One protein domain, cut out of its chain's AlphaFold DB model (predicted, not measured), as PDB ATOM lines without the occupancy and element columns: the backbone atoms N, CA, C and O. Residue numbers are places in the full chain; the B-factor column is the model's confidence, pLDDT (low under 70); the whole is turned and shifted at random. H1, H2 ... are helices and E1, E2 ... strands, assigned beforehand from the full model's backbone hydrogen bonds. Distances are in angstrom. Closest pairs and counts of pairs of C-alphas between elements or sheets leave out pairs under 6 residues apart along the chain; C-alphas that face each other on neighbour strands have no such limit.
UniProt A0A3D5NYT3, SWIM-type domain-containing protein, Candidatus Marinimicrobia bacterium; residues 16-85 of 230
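AT A GLANCE: This is residues 16 to 85 of the 230 residues of the protein "SWIM-type domain-containing protein" of Candidatus Marinimicrobia bacterium (UniProt A0A3D5NYT3). Picture one strongly twisted wall of four antiparallel strands with a single helix, H2, packed on one of its faces and reaching all four strands; no named helix lies on the other face. The short helix H1 is set beyond E4 at one end of the longest axis, while the first and last printed residues come together at the other end, beyond E1. The printed part has 70 residues with four named strands and then two named helices, in the order E1, E2, E3, E4, H1, H2, and the strands stand in the sheet in that same order. The class is mixed, helices and strands, with 16 residues in the helices and 20 in the strands. The whole is compact, with a radius of gyration of the C-alphas of 11.5 A, and it spans 35 by 29 by 19 A.

IN THESE COORDINATES: Start at Ile 16, the first printed residue, and pass on to C-alpha 25 at (35.527, -40.472, 19.195), where E1 begins; it covers residues 25 to 29 and measures 13.2 A from first to last C-alpha. After residues 30 and 31 comes E2, residues 32 to 36, 13.3 A long. Read on through residues 37 to 43 to E3, residues 44 to 49, the longest strand at 15.6 A; find its first C-alpha at (41.210, -40.371, 10.313). E4 follows at residues 52 to 55 and is 10.1 A long. H1 takes residues 58 to 62 and is 6.4 A long. H2, residues 69 to 79, is the longest helix at 15.3 A and ends at C-alpha 79, (44.076, -50.585, 26.964).

HOW THE PARTS SIT: Look first at the sheet, a meander, in which each strand is the antiparallel neighbour of the one before; E1 and E4 are its edge strands. E1 and E2 form a hairpin, with directions at 155 degrees, and N 27 and O 34 are 2.8 A apart, within hydrogen-bond range. E2 and E3, also a hairpin, stand at 158 degrees, with N 33 and O 46 at 2.8 A. In the hairpin of E3 and E4, at 157 degrees, N 47 and O 54 are 2.9 A apart. The pairing is staggered: E3 pairs with E2 over residues 44 to 46 and with E4 over residues 46 to 49. Residues 17 to 18 pair antiparallel with residues 25 to 26 of E1. Now turn to H2, which is on the sheet, with 48 pairs of C-alphas within 10 A. Its closest C-alphas to E2 are those of Val 35 and His 70, 6.1 A apart; to E4, those of Cys 55 and Ile 71, 6.5 A; to E1, those of Val 26 and Val 74, 6.8 A. H1 is only just not on the sheet, with 4 pairs of C-alphas within 10 A; the closest C-alphas of E4 and H1 are those of Lys 54 and Ala 60, 7.7 A apart. H1 and H2 are near each other, with 5 pairs of C-alphas within 10 A, while E1 and H1 are apart. In both helices each O i to N i+4 pair is within hydrogen-bond range.

THE WHOLE: The two C-alphas farthest apart are those of Pro 64 and Ser 84, at 36.0 A, yet those of Ile 16 and Ile 85 are 6.5 A apart. The printed part has no cut and no long link. The sheet is only just strongly twisted, its C-alphas lying up to 4.2 A off its best plane; from edge to edge its strands' lines turn by 65 degrees. The mean pLDDT of the printed part is 76.2, and you will find values under 70 at residues 16 to 22, 38, 40 to 41, 64 and 81 to 85.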
ATOM      1  N   ILE A  16      31.722 -47.075  21.005       56.88
ATOM      2  CA  ILE A  16      32.211 -45.714  20.832       56.88
ATOM      3  C   ILE A  16      32.924 -45.330  22.116       56.88
ATOM      4  O   ILE A  16      32.308 -45.427  23.169       56.88
ATOM      5  N   LEU A  17      34.170 -44.876  22.053       59.22
ATOM      6  CA  LEU A  17      34.775 -44.177  23.186       59.22
ATOM      7  C   LEU A  17      35.028 -42.734  22.825       59.22
ATOM      8  O   LEU A  17      35.628 -42.473  21.787       59.22
ATOM      9  N   GLN A  18      34.631 -41.846  23.726       59.59
ATOM     10  CA  GLN A  18      35.167 -40.501  23.799       59.59
ATOM     11  C   GLN A  18      36.363 -40.545  24.748       59.59
ATOM     12  O   GLN A  18      36.209 -40.842  25.936       59.59
ATOM     13  N   ASP A  19      37.561 -40.326  24.222       60.97
ATOM     14  CA  ASP A  19      38.750 -40.252  25.061       60.97
ATOM     15  C   ASP A  19      38.753 -38.925  25.847       60.97
ATOM     16  O   ASP A  19      38.662 -37.865  25.233       60.97
ATOM     17  N   PRO A  20      38.829 -38.932  27.190       56.78
ATOM     18  CA  PRO A  20      38.739 -37.707  27.985       56.78
ATOM     19  C   PRO A  20      39.945 -36.768  27.834       56.78
ATOM     20  O   PRO A  20      39.816 -35.591  28.161       56.78
ATOM     21  N   GLU A  21      41.095 -37.254  27.355       59.94
ATOM     22  CA  GLU A  21      42.293 -36.427  27.153       59.94
ATOM     23  C   GLU A  21      42.307 -35.758  25.774       59.94
ATOM     24  O   GLU A  21      42.633 -34.578  25.661       59.94
ATOM     25  N   THR A  22      41.914 -36.485  24.725       63.06
ATOM     26  CA  THR A  22      41.926 -35.977  23.343       63.06
ATOM     27  C   THR A  22      40.560 -35.510  22.841       63.06
ATOM     28  O   THR A  22      40.480 -34.858  21.804       63.06
ATOM     29  N   ASN A  23      39.481 -35.807  23.571       72.81
ATOM     30  CA  ASN A  23      38.088 -35.572  23.183       72.81
ATOM     31  C   ASN A  23      37.682 -36.262  21.860       72.81
ATOM     32  O   ASN A  23      36.673 -35.905  21.255       72.81
ATOM     33  N   LEU A  24      38.462 -37.246  21.402       79.31
ATOM     34  CA  LEU A  24      38.247 -37.947  20.137       79.31
ATOM     35  C   LEU A  24      37.301 -39.134  20.305       79.31
ATOM     36  O   LEU A  24      37.340 -39.843  21.312       79.31
ATOM     37  N   ILE A  25      36.481 -39.367  19.282       80.50
ATOM     38  CA  ILE A  25      35.527 -40.472  19.195       80.50
ATOM     39  C   ILE A  25      36.146 -41.600  18.371       80.50
ATOM     40  O   ILE A  25      36.459 -41.410  17.199       80.50
ATOM     41  N   VAL A  26      36.277 -42.793  18.950       82.94
ATOM     42  CA  VAL A  26      36.799 -43.981  18.252       82.94
ATOM     43  C   VAL A  26      35.654 -44.918  17.865       82.94
ATOM     44  O   VAL A  26      34.965 -45.454  18.734       82.94
ATOM     45  N   LEU A  27      35.466 -45.145  16.563       82.44
ATOM     46  CA  LEU A  27      34.520 -46.114  16.007       82.44
ATOM     47  C   LEU A  27      35.242 -47.382  15.553       82.44
ATOM     48  O   LEU A  27      36.172 -47.325  14.751       82.44
ATOM     49  N   LEU A  28      34.767 -48.541  16.008       81.38
ATOM     50  CA  LEU A  28      35.320 -49.840  15.627       81.38
ATOM     51  C   LEU A  28      34.665 -50.402  14.356       81.38
ATOM     52  O   LEU A  28      33.438 -50.511  14.255       81.38
ATOM     53  N   ARG A  29      35.500 -50.879  13.434       78.06
ATOM     54  CA  ARG A  29      35.153 -51.752  12.306       78.06
ATOM     55  C   ARG A  29      35.954 -53.061  12.437       78.06
ATOM     56  O   ARG A  29      37.031 -53.041  13.021       78.06
ATOM     57  N   PRO A  30      35.499 -54.201  11.876       73.19
ATOM     58  CA  PRO A  30      36.279 -55.444  11.907       73.19
ATOM     59  C   PRO A  30      37.727 -55.333  11.406       73.19
ATOM     60  O   PRO A  30      38.558 -56.133  11.813       73.19
ATOM     61  N   GLU A  31      38.021 -54.362  10.537       75.69
ATOM     62  CA  GLU A  31      39.333 -54.206   9.891       75.69
ATOM     63  C   GLU A  31      40.123 -52.979  10.378       75.69
ATOM     64  O   GLU A  31      41.212 -52.712   9.880       75.69
ATOM     65  N   GLY A  32      39.606 -52.224  11.354       84.62
ATOM     66  CA  GLY A  32      40.289 -51.030  11.855       84.62
ATOM     67  C   GLY A  32      39.397 -50.092  12.661       84.62
ATOM     68  O   GLY A  32      38.288 -50.441  13.070       84.62
ATOM     69  N   TYR A  33      39.891 -48.878  12.868       88.25
ATOM     70  CA  TYR A  33      39.266 -47.849  13.688       88.25
ATOM     71  C   TYR A  33      39.097 -46.568  12.876       88.25
ATOM     72  O   TYR A  33      39.998 -46.169  12.141       88.25
ATOM     73  N   LEU A  34      37.959 -45.902  13.034       88.31
ATOM     74  CA  LEU A  34      37.761 -44.541  12.547       88.31
ATOM     75  C   LEU A  34      37.773 -43.602  13.748       88.31
ATOM     76  O   LEU A  34      36.967 -43.769  14.661       88.31
ATOM     77  N   VAL A  35      38.687 -42.639  13.747       86.31
ATOM     78  CA  VAL A  35      38.807 -41.639  14.807       86.31
ATOM     79  C   VAL A  35      38.227 -40.323  14.304       86.31
ATOM     80  O   VAL A  35      38.618 -39.835  13.244       86.31
ATOM     81  N   ILE A  36      37.268 -39.782  15.048       83.25
ATOM     82  CA  ILE A  36      36.480 -38.603  14.689       83.25
ATOM     83  C   ILE A  36      36.718 -37.519  15.736       83.25
ATOM     84  O   ILE A  36      36.601 -37.774  16.936       83.25
ATOM     85  N   ASP A  37      36.996 -36.302  15.279       80.81
ATOM     86  CA  ASP A  37      36.974 -35.118  16.130       80.81
ATOM     87  C   ASP A  37      35.551 -34.522  16.158       80.81
ATOM     88  O   ASP A  37      35.066 -34.031  15.130       80.81
ATOM     89  N   PRO A  38      34.860 -34.534  17.313       68.88
ATOM     90  CA  PRO A  38      33.501 -34.010  17.421       68.88
ATOM     91  C   PRO A  38      33.412 -32.492  17.196       68.88
ATOM     92  O   PRO A  38      32.328 -31.989  16.911       68.88
ATOM     93  N   ASN A  39      34.527 -31.758  17.286       70.38
ATOM     94  CA  ASN A  39      34.568 -30.302  17.118       70.38
ATOM     95  C   ASN A  39      34.805 -29.865  15.662       70.38
ATOM     96  O   ASN A  39      34.952 -28.672  15.397       70.38
ATOM     97  N   GLY A  40      34.803 -30.809  14.713       63.00
ATOM     98  CA  GLY A  40      34.897 -30.521  13.281       63.00
ATOM     99  C   GLY A  40      36.289 -30.696  12.671       63.00
ATOM    100  O   GLY A  40      36.543 -30.133  11.607       63.00
ATOM    101  N   GLY A  41      37.173 -31.455  13.322       67.62
ATOM    102  CA  GLY A  41      38.439 -31.903  12.739       67.62
ATOM    103  C   GLY A  41      38.270 -33.029  11.705       67.62
ATOM    104  O   GLY A  41      37.182 -33.581  11.523       67.62
ATOM    105  N   ASP A  42      39.363 -33.359  11.013       70.88
ATOM    106  CA  ASP A  42      39.388 -34.408   9.989       70.88
ATOM    107  C   ASP A  42      39.199 -35.806  10.597       70.88
ATOM    108  O   ASP A  42      39.842 -36.180  11.579       70.88
ATOM    109  N   GLU A  43      38.347 -36.616   9.967       85.19
ATOM    110  CA  GLU A  43      38.178 -38.028  10.315       85.19
ATOM    111  C   GLU A  43      39.375 -38.824   9.791       85.19
ATOM    112  O   GLU A  43      39.731 -38.728   8.616       85.19
ATOM    113  N   SER A  44      40.000 -39.620  10.657       85.50
ATOM    114  CA  SER A  44      41.210 -40.371  10.313       85.50
ATOM    115  C   SER A  44      41.036 -41.861  10.561       85.50
ATOM    116  O   SER A  44      40.552 -42.288  11.610       85.50
ATOM    117  N   GLU A  45      41.462 -42.665   9.591       87.75
ATOM    118  CA  GLU A  45      41.437 -44.121   9.696       87.75
ATOM    119  C   GLU A  45      42.740 -44.625  10.324       87.75
ATOM    120  O   GLU A  45      43.840 -44.226   9.928       87.75
ATOM    121  N   VAL A  46      42.606 -45.515  11.306       86.81
ATOM    122  CA  VAL A  46      43.710 -46.205  11.972       86.81
ATOM    123  C   VAL A  46      43.546 -47.706  11.757       86.81
ATOM    124  O   VAL A  46      42.555 -48.306  12.172       86.81
ATOM    125  N   VAL A  47      44.534 -48.324  11.117       86.44
ATOM    126  CA  VAL A  47      44.515 -49.740  10.738       86.44
ATOM    127  C   VAL A  47      45.571 -50.504  11.529       86.44
ATOM    128  O   VAL A  47      46.681 -50.013  11.752       86.44
ATOM    129  N   MET A  48      45.239 -51.728  11.932       79.81
ATOM    130  CA  MET A  48      46.205 -52.661  12.511       79.81
ATOM    131  C   MET A  48      47.077 -53.268  11.408       79.81
ATOM    132  O   MET A  48      46.569 -53.908  10.492       79.81
ATOM    133  N   SER A  49      48.391 -53.081  11.500       78.88
ATOM    134  CA  SER A  49      49.389 -53.708  10.624       78.88
ATOM    135  C   SER A  49      50.287 -54.658  11.426       78.88
ATOM    136  O   SER A  49      50.316 -54.604  12.654       78.88
ATOM    137  N   GLU A  50      51.077 -55.494  10.743       73.38
ATOM    138  CA  GLU A  50      52.052 -56.405  11.382       73.38
ATOM    139  C   GLU A  50      53.075 -55.668  12.272       73.38
ATOM    140  O   GLU A  50      53.566 -56.230  13.246       73.38
ATOM    141  N   ASN A  51      53.332 -54.387  11.980       72.06
ATOM    142  CA  ASN A  51      54.287 -53.529  12.688       72.06
ATOM    143  C   ASN A  51      53.629 -52.541  13.677       72.06
ATOM    144  O   ASN A  51      54.275 -51.581  14.088       72.06
ATOM    145  N   GLY A  52      52.353 -52.733  14.034       81.25
ATOM    146  CA  GLY A  52      51.612 -51.852  14.950       81.25
ATOM    147  C   GLY A  52      50.486 -51.056  14.282       81.25
ATOM    148  O   GLY A  52      50.022 -51.393  13.189       81.25
ATOM    149  N   LEU A  53      50.001 -50.014  14.965       84.44
ATOM    150  CA  LEU A  53      48.914 -49.156  14.481       84.44
ATOM    151  C   LEU A  53      49.432 -48.143  13.457       84.44
ATOM    152  O   LEU A  53      50.419 -47.452  13.695       84.44
ATOM    153  N   LYS A  54      48.734 -48.018  12.325       86.62
ATOM    154  CA  LYS A  54      49.052 -47.050  11.271       86.62
ATOM    155  C   LYS A  54      47.871 -46.124  11.027       86.62
ATOM    156  O   LYS A  54      46.777 -46.597  10.739       86.62
ATOM    157  N   CYS A  55      48.107 -44.818  11.088       85.75
ATOM    158  CA  CYS A  55      47.099 -43.795  10.821       85.75
ATOM    159  C   CYS A  55      47.293 -43.155   9.440       85.75
ATOM    160  O   CYS A  55      48.423 -42.980   8.983       85.75
ATOM    161  N   THR A  56      46.192 -42.796   8.776       83.69
ATOM    162  CA  THR A  56      46.206 -42.112   7.472       83.69
ATOM    163  C   THR A  56      46.340 -40.592   7.567       83.69
ATOM    164  O   THR A  56      46.479 -39.938   6.534       83.69
ATOM    165  N   CYS A  57      46.342 -40.016   8.774       83.88
ATOM    166  CA  CYS A  57      46.438 -38.571   8.946       83.88
ATOM    167  C   CYS A  57      47.800 -38.014   8.504       83.88
ATOM    168  O   CYS A  57      48.828 -38.693   8.561       83.88
ATOM    169  N   PHE A  58      47.816 -36.733   8.131       82.06
ATOM    170  CA  PHE A  58      49.030 -36.043   7.692       82.06
ATOM    171  C   PHE A  58      50.163 -36.123   8.726       82.06
ATOM    172  O   PHE A  58      51.297 -36.428   8.375       82.06
ATOM    173  N   ILE A  59      49.854 -35.922  10.014       81.25
ATOM    174  CA  ILE A  59      50.844 -35.932  11.104       81.25
ATOM    175  C   ILE A  59      51.565 -37.283  11.192       81.25
ATOM    176  O   ILE A  59      52.785 -37.315  11.310       81.25
ATOM    177  N   ALA A  60      50.837 -38.396  11.073       79.25
ATOM    178  CA  ALA A  60      51.433 -39.732  11.104       79.25
ATOM    179  C   ALA A  60      52.317 -40.016   9.876       79.25
ATOM    180  O   ALA A  60      53.239 -40.820   9.961       79.25
ATOM    181  N   GLN A  61      52.064 -39.350   8.744       79.06
ATOM    182  CA  GLN A  61      52.879 -39.488   7.533       79.06
ATOM    183  C   GLN A  61      54.192 -38.700   7.600       79.06
ATOM    184  O   GLN A  61      55.160 -39.090   6.950       79.06
ATOM    185  N   VAL A  62      54.228 -37.595   8.351       79.38
ATOM    186  CA  VAL A  62      55.396 -36.695   8.422       79.38
ATOM    187  C   VAL A  62      56.189 -36.806   9.724       79.38
ATOM    188  O   VAL A  62      57.317 -36.321   9.791       79.38
ATOM    189  N   SER A  63      55.621 -37.422  10.763       74.38
ATOM    190  CA  SER A  63      56.290 -37.626  12.049       74.38
ATOM    191  C   SER A  63      57.374 -38.712  11.942       74.38
ATOM    192  O   SER A  63      57.075 -39.795  11.436       74.38
ATOM    193  N   PRO A  64      58.602 -38.482  12.455       65.12
ATOM    194  CA  PRO A  64      59.679 -39.479  12.459       65.12
ATOM    195  C   PRO A  64      59.304 -40.777  13.182       65.12
ATOM    196  O   PRO A  64      59.724 -41.857  12.772       65.12
ATOM    197  N   ASP A  65      58.481 -40.656  14.226       71.50
ATOM    198  CA  ASP A  65      58.062 -41.765  15.085       71.50
ATOM    199  C   ASP A  65      56.673 -42.305  14.702       71.50
ATOM    200  O   ASP A  65      56.171 -43.238  15.322       71.50
ATOM    201  N   GLY A  66      56.008 -41.702  13.705       70.06
ATOM    202  CA  GLY A  66      54.673 -42.101  13.243       70.06
ATOM    203  C   GLY A  66      53.533 -41.875  14.249       70.06
ATOM    204  O   GLY A  66      52.388 -42.197  13.942       70.06
ATOM    205  N   VAL A  67      53.814 -41.310  15.429       77.31
ATOM    206  CA  VAL A  67      52.832 -41.097  16.504       77.31
ATOM    207  C   VAL A  67      51.941 -39.890  16.202       77.31
ATOM    208  O   VAL A  67      52.426 -38.802  15.885       77.31
ATOM    209  N   CYS A  68      50.627 -40.068  16.340       85.19
ATOM    210  CA  CYS A  68      49.634 -38.998  16.254       85.19
ATOM    211  C   CYS A  68      48.543 -39.169  17.324       85.19
ATOM    212  O   CYS A  68      48.381 -40.256  17.883       85.19
ATOM    213  N   SER A  69      47.762 -38.112  17.571       82.19
ATOM    214  CA  SER A  69      46.649 -38.121  18.535       82.19
ATOM    215  C   SER A  69      45.623 -39.228  18.260       82.19
ATOM    216  O   SER A  69      45.075 -39.803  19.192       82.19
ATOM    217  N   HIS A  70      45.406 -39.596  16.993       84.75
ATOM    218  CA  HIS A  70      44.500 -40.689  16.627       84.75
ATOM    219  C   HIS A  70      45.030 -42.068  17.040       84.75
ATOM    220  O   HIS A  70      44.253 -42.910  17.481       84.75
ATOM    221  N   ILE A  71      46.342 -42.311  16.913       85.44
ATOM    222  CA  ILE A  71      46.959 -43.570  17.362       85.44
ATOM    223  C   ILE A  71      46.880 -43.651  18.882       85.44
ATOM    224  O   ILE A  71      46.427 -44.664  19.399       85.44
ATOM    225  N   GLN A  72      47.204 -42.561  19.579       84.00
ATOM    226  CA  GLN A  72      47.089 -42.483  21.036       84.00
ATOM    227  C   GLN A  72      45.653 -42.745  21.509       84.00
ATOM    228  O   GLN A  72      45.447 -43.520  22.439       84.00
ATOM    229  N   ALA A  73      44.648 -42.189  20.824       82.75
ATOM    230  CA  ALA A  73      43.242 -42.456  21.123       82.75
ATOM    231  C   ALA A  73      42.865 -43.937  20.923       82.75
ATOM    232  O   ALA A  73      42.116 -44.500  21.721       82.75
ATOM    233  N   VAL A  74      43.403 -44.602  19.893       84.62
ATOM    234  CA  VAL A  74      43.178 -46.040  19.656       84.62
ATOM    235  C   VAL A  74      43.945 -46.914  20.657       84.62
ATOM    236  O   VAL A  74      43.423 -47.931  21.101       84.62
ATOM    237  N   GLU A  75      45.145 -46.534  21.083       84.50
ATOM    238  CA  GLU A  75      45.886 -47.237  22.141       84.50
ATOM    239  C   GLU A  75      45.190 -47.095  23.504       84.50
ATOM    240  O   GLU A  75      45.019 -48.074  24.243       84.50
ATOM    241  N   ALA A  76      44.696 -45.894  23.814       80.81
ATOM    242  CA  ALA A  76      43.855 -45.628  24.976       80.81
ATOM    243  C   ALA A  76      42.538 -46.422  24.914       80.81
ATOM    244  O   ALA A  76      42.060 -46.918  25.937       80.81
ATOM    245  N   TYR A  77      41.978 -46.597  23.713       78.62
ATOM    246  CA  TYR A  77      40.859 -47.501  23.478       78.62
ATOM    247  C   TYR A  77      41.262 -48.946  23.792       78.62
ATOM    248  O   TYR A  77      40.635 -49.590  24.619       78.62
ATOM    249  N   LEU A  78      42.324 -49.478  23.201       81.00
ATOM    250  CA  LEU A  78      42.704 -50.886  23.361       81.00
ATOM    251  C   LEU A  78      43.088 -51.278  24.799       81.00
ATOM    252  O   LEU A  78      42.900 -52.430  25.186       81.00
ATOM    253  N   SER A  79      43.613 -50.340  25.589       77.50
ATOM    254  CA  SER A  79      44.076 -50.585  26.964       77.50
ATOM    255  C   SER A  79      42.961 -50.649  28.019       77.50
ATOM    256  O   SER A  79      43.181 -51.174  29.113       77.50
ATOM    257  N   LYS A  80      41.759 -50.145  27.720       71.81
ATOM    258  CA  LYS A  80      40.628 -50.084  28.660       71.81
ATOM    259  C   LYS A  80      39.654 -51.256  28.449       71.81
ATOM    260  O   LYS A  80      39.425 -51.715  27.333       71.81
ATOM    261  N   THR A  81      39.055 -51.743  29.540       60.34
ATOM    262  CA  THR A  81      37.970 -52.741  29.475       60.34
ATOM    263  C   THR A  81      36.648 -52.011  29.272       60.34
ATOM    264  O   THR A  81      36.222 -51.262  30.146       60.34
ATOM    265  N   HIS A  82      36.008 -52.214  28.123       61.41
ATOM    266  CA  HIS A  82      34.818 -51.452  27.736       61.41
ATOM    267  C   HIS A  82      33.517 -52.167  28.067       61.41
ATOM    268  O   HIS A  82      33.292 -53.301  27.634       61.41
ATOM    269  N   GLU A  83      32.628 -51.457  28.755       54.47
ATOM    270  CA  GLU A  83      31.208 -51.794  28.837       54.47
ATOM    271  C   GLU A  83      30.477 -51.312  27.577       54.47
ATOM    272  O   GLU A  83      30.852 -50.295  27.000       54.47
ATOM    273  N   SER A  84      29.437 -52.035  27.133       55.50
ATOM    274  CA  SER A  84      28.660 -51.695  25.928       55.50
ATOM    275  C   SER A  84      28.043 -50.294  26.017       55.50
ATOM    276  O   SER A  84      26.963 -50.128  26.589       55.50
ATOM    277  N   ILE A  85      28.693 -49.284  25.438       61.72
ATOM    278  CA  ILE A  85      28.120 -47.945  25.305       61.72
ATOM    279  C   ILE A  85      26.964 -48.022  24.309       61.72
ATOM    280  O   ILE A  85      27.128 -48.400  23.148       61.72
TER     281      ILE A  85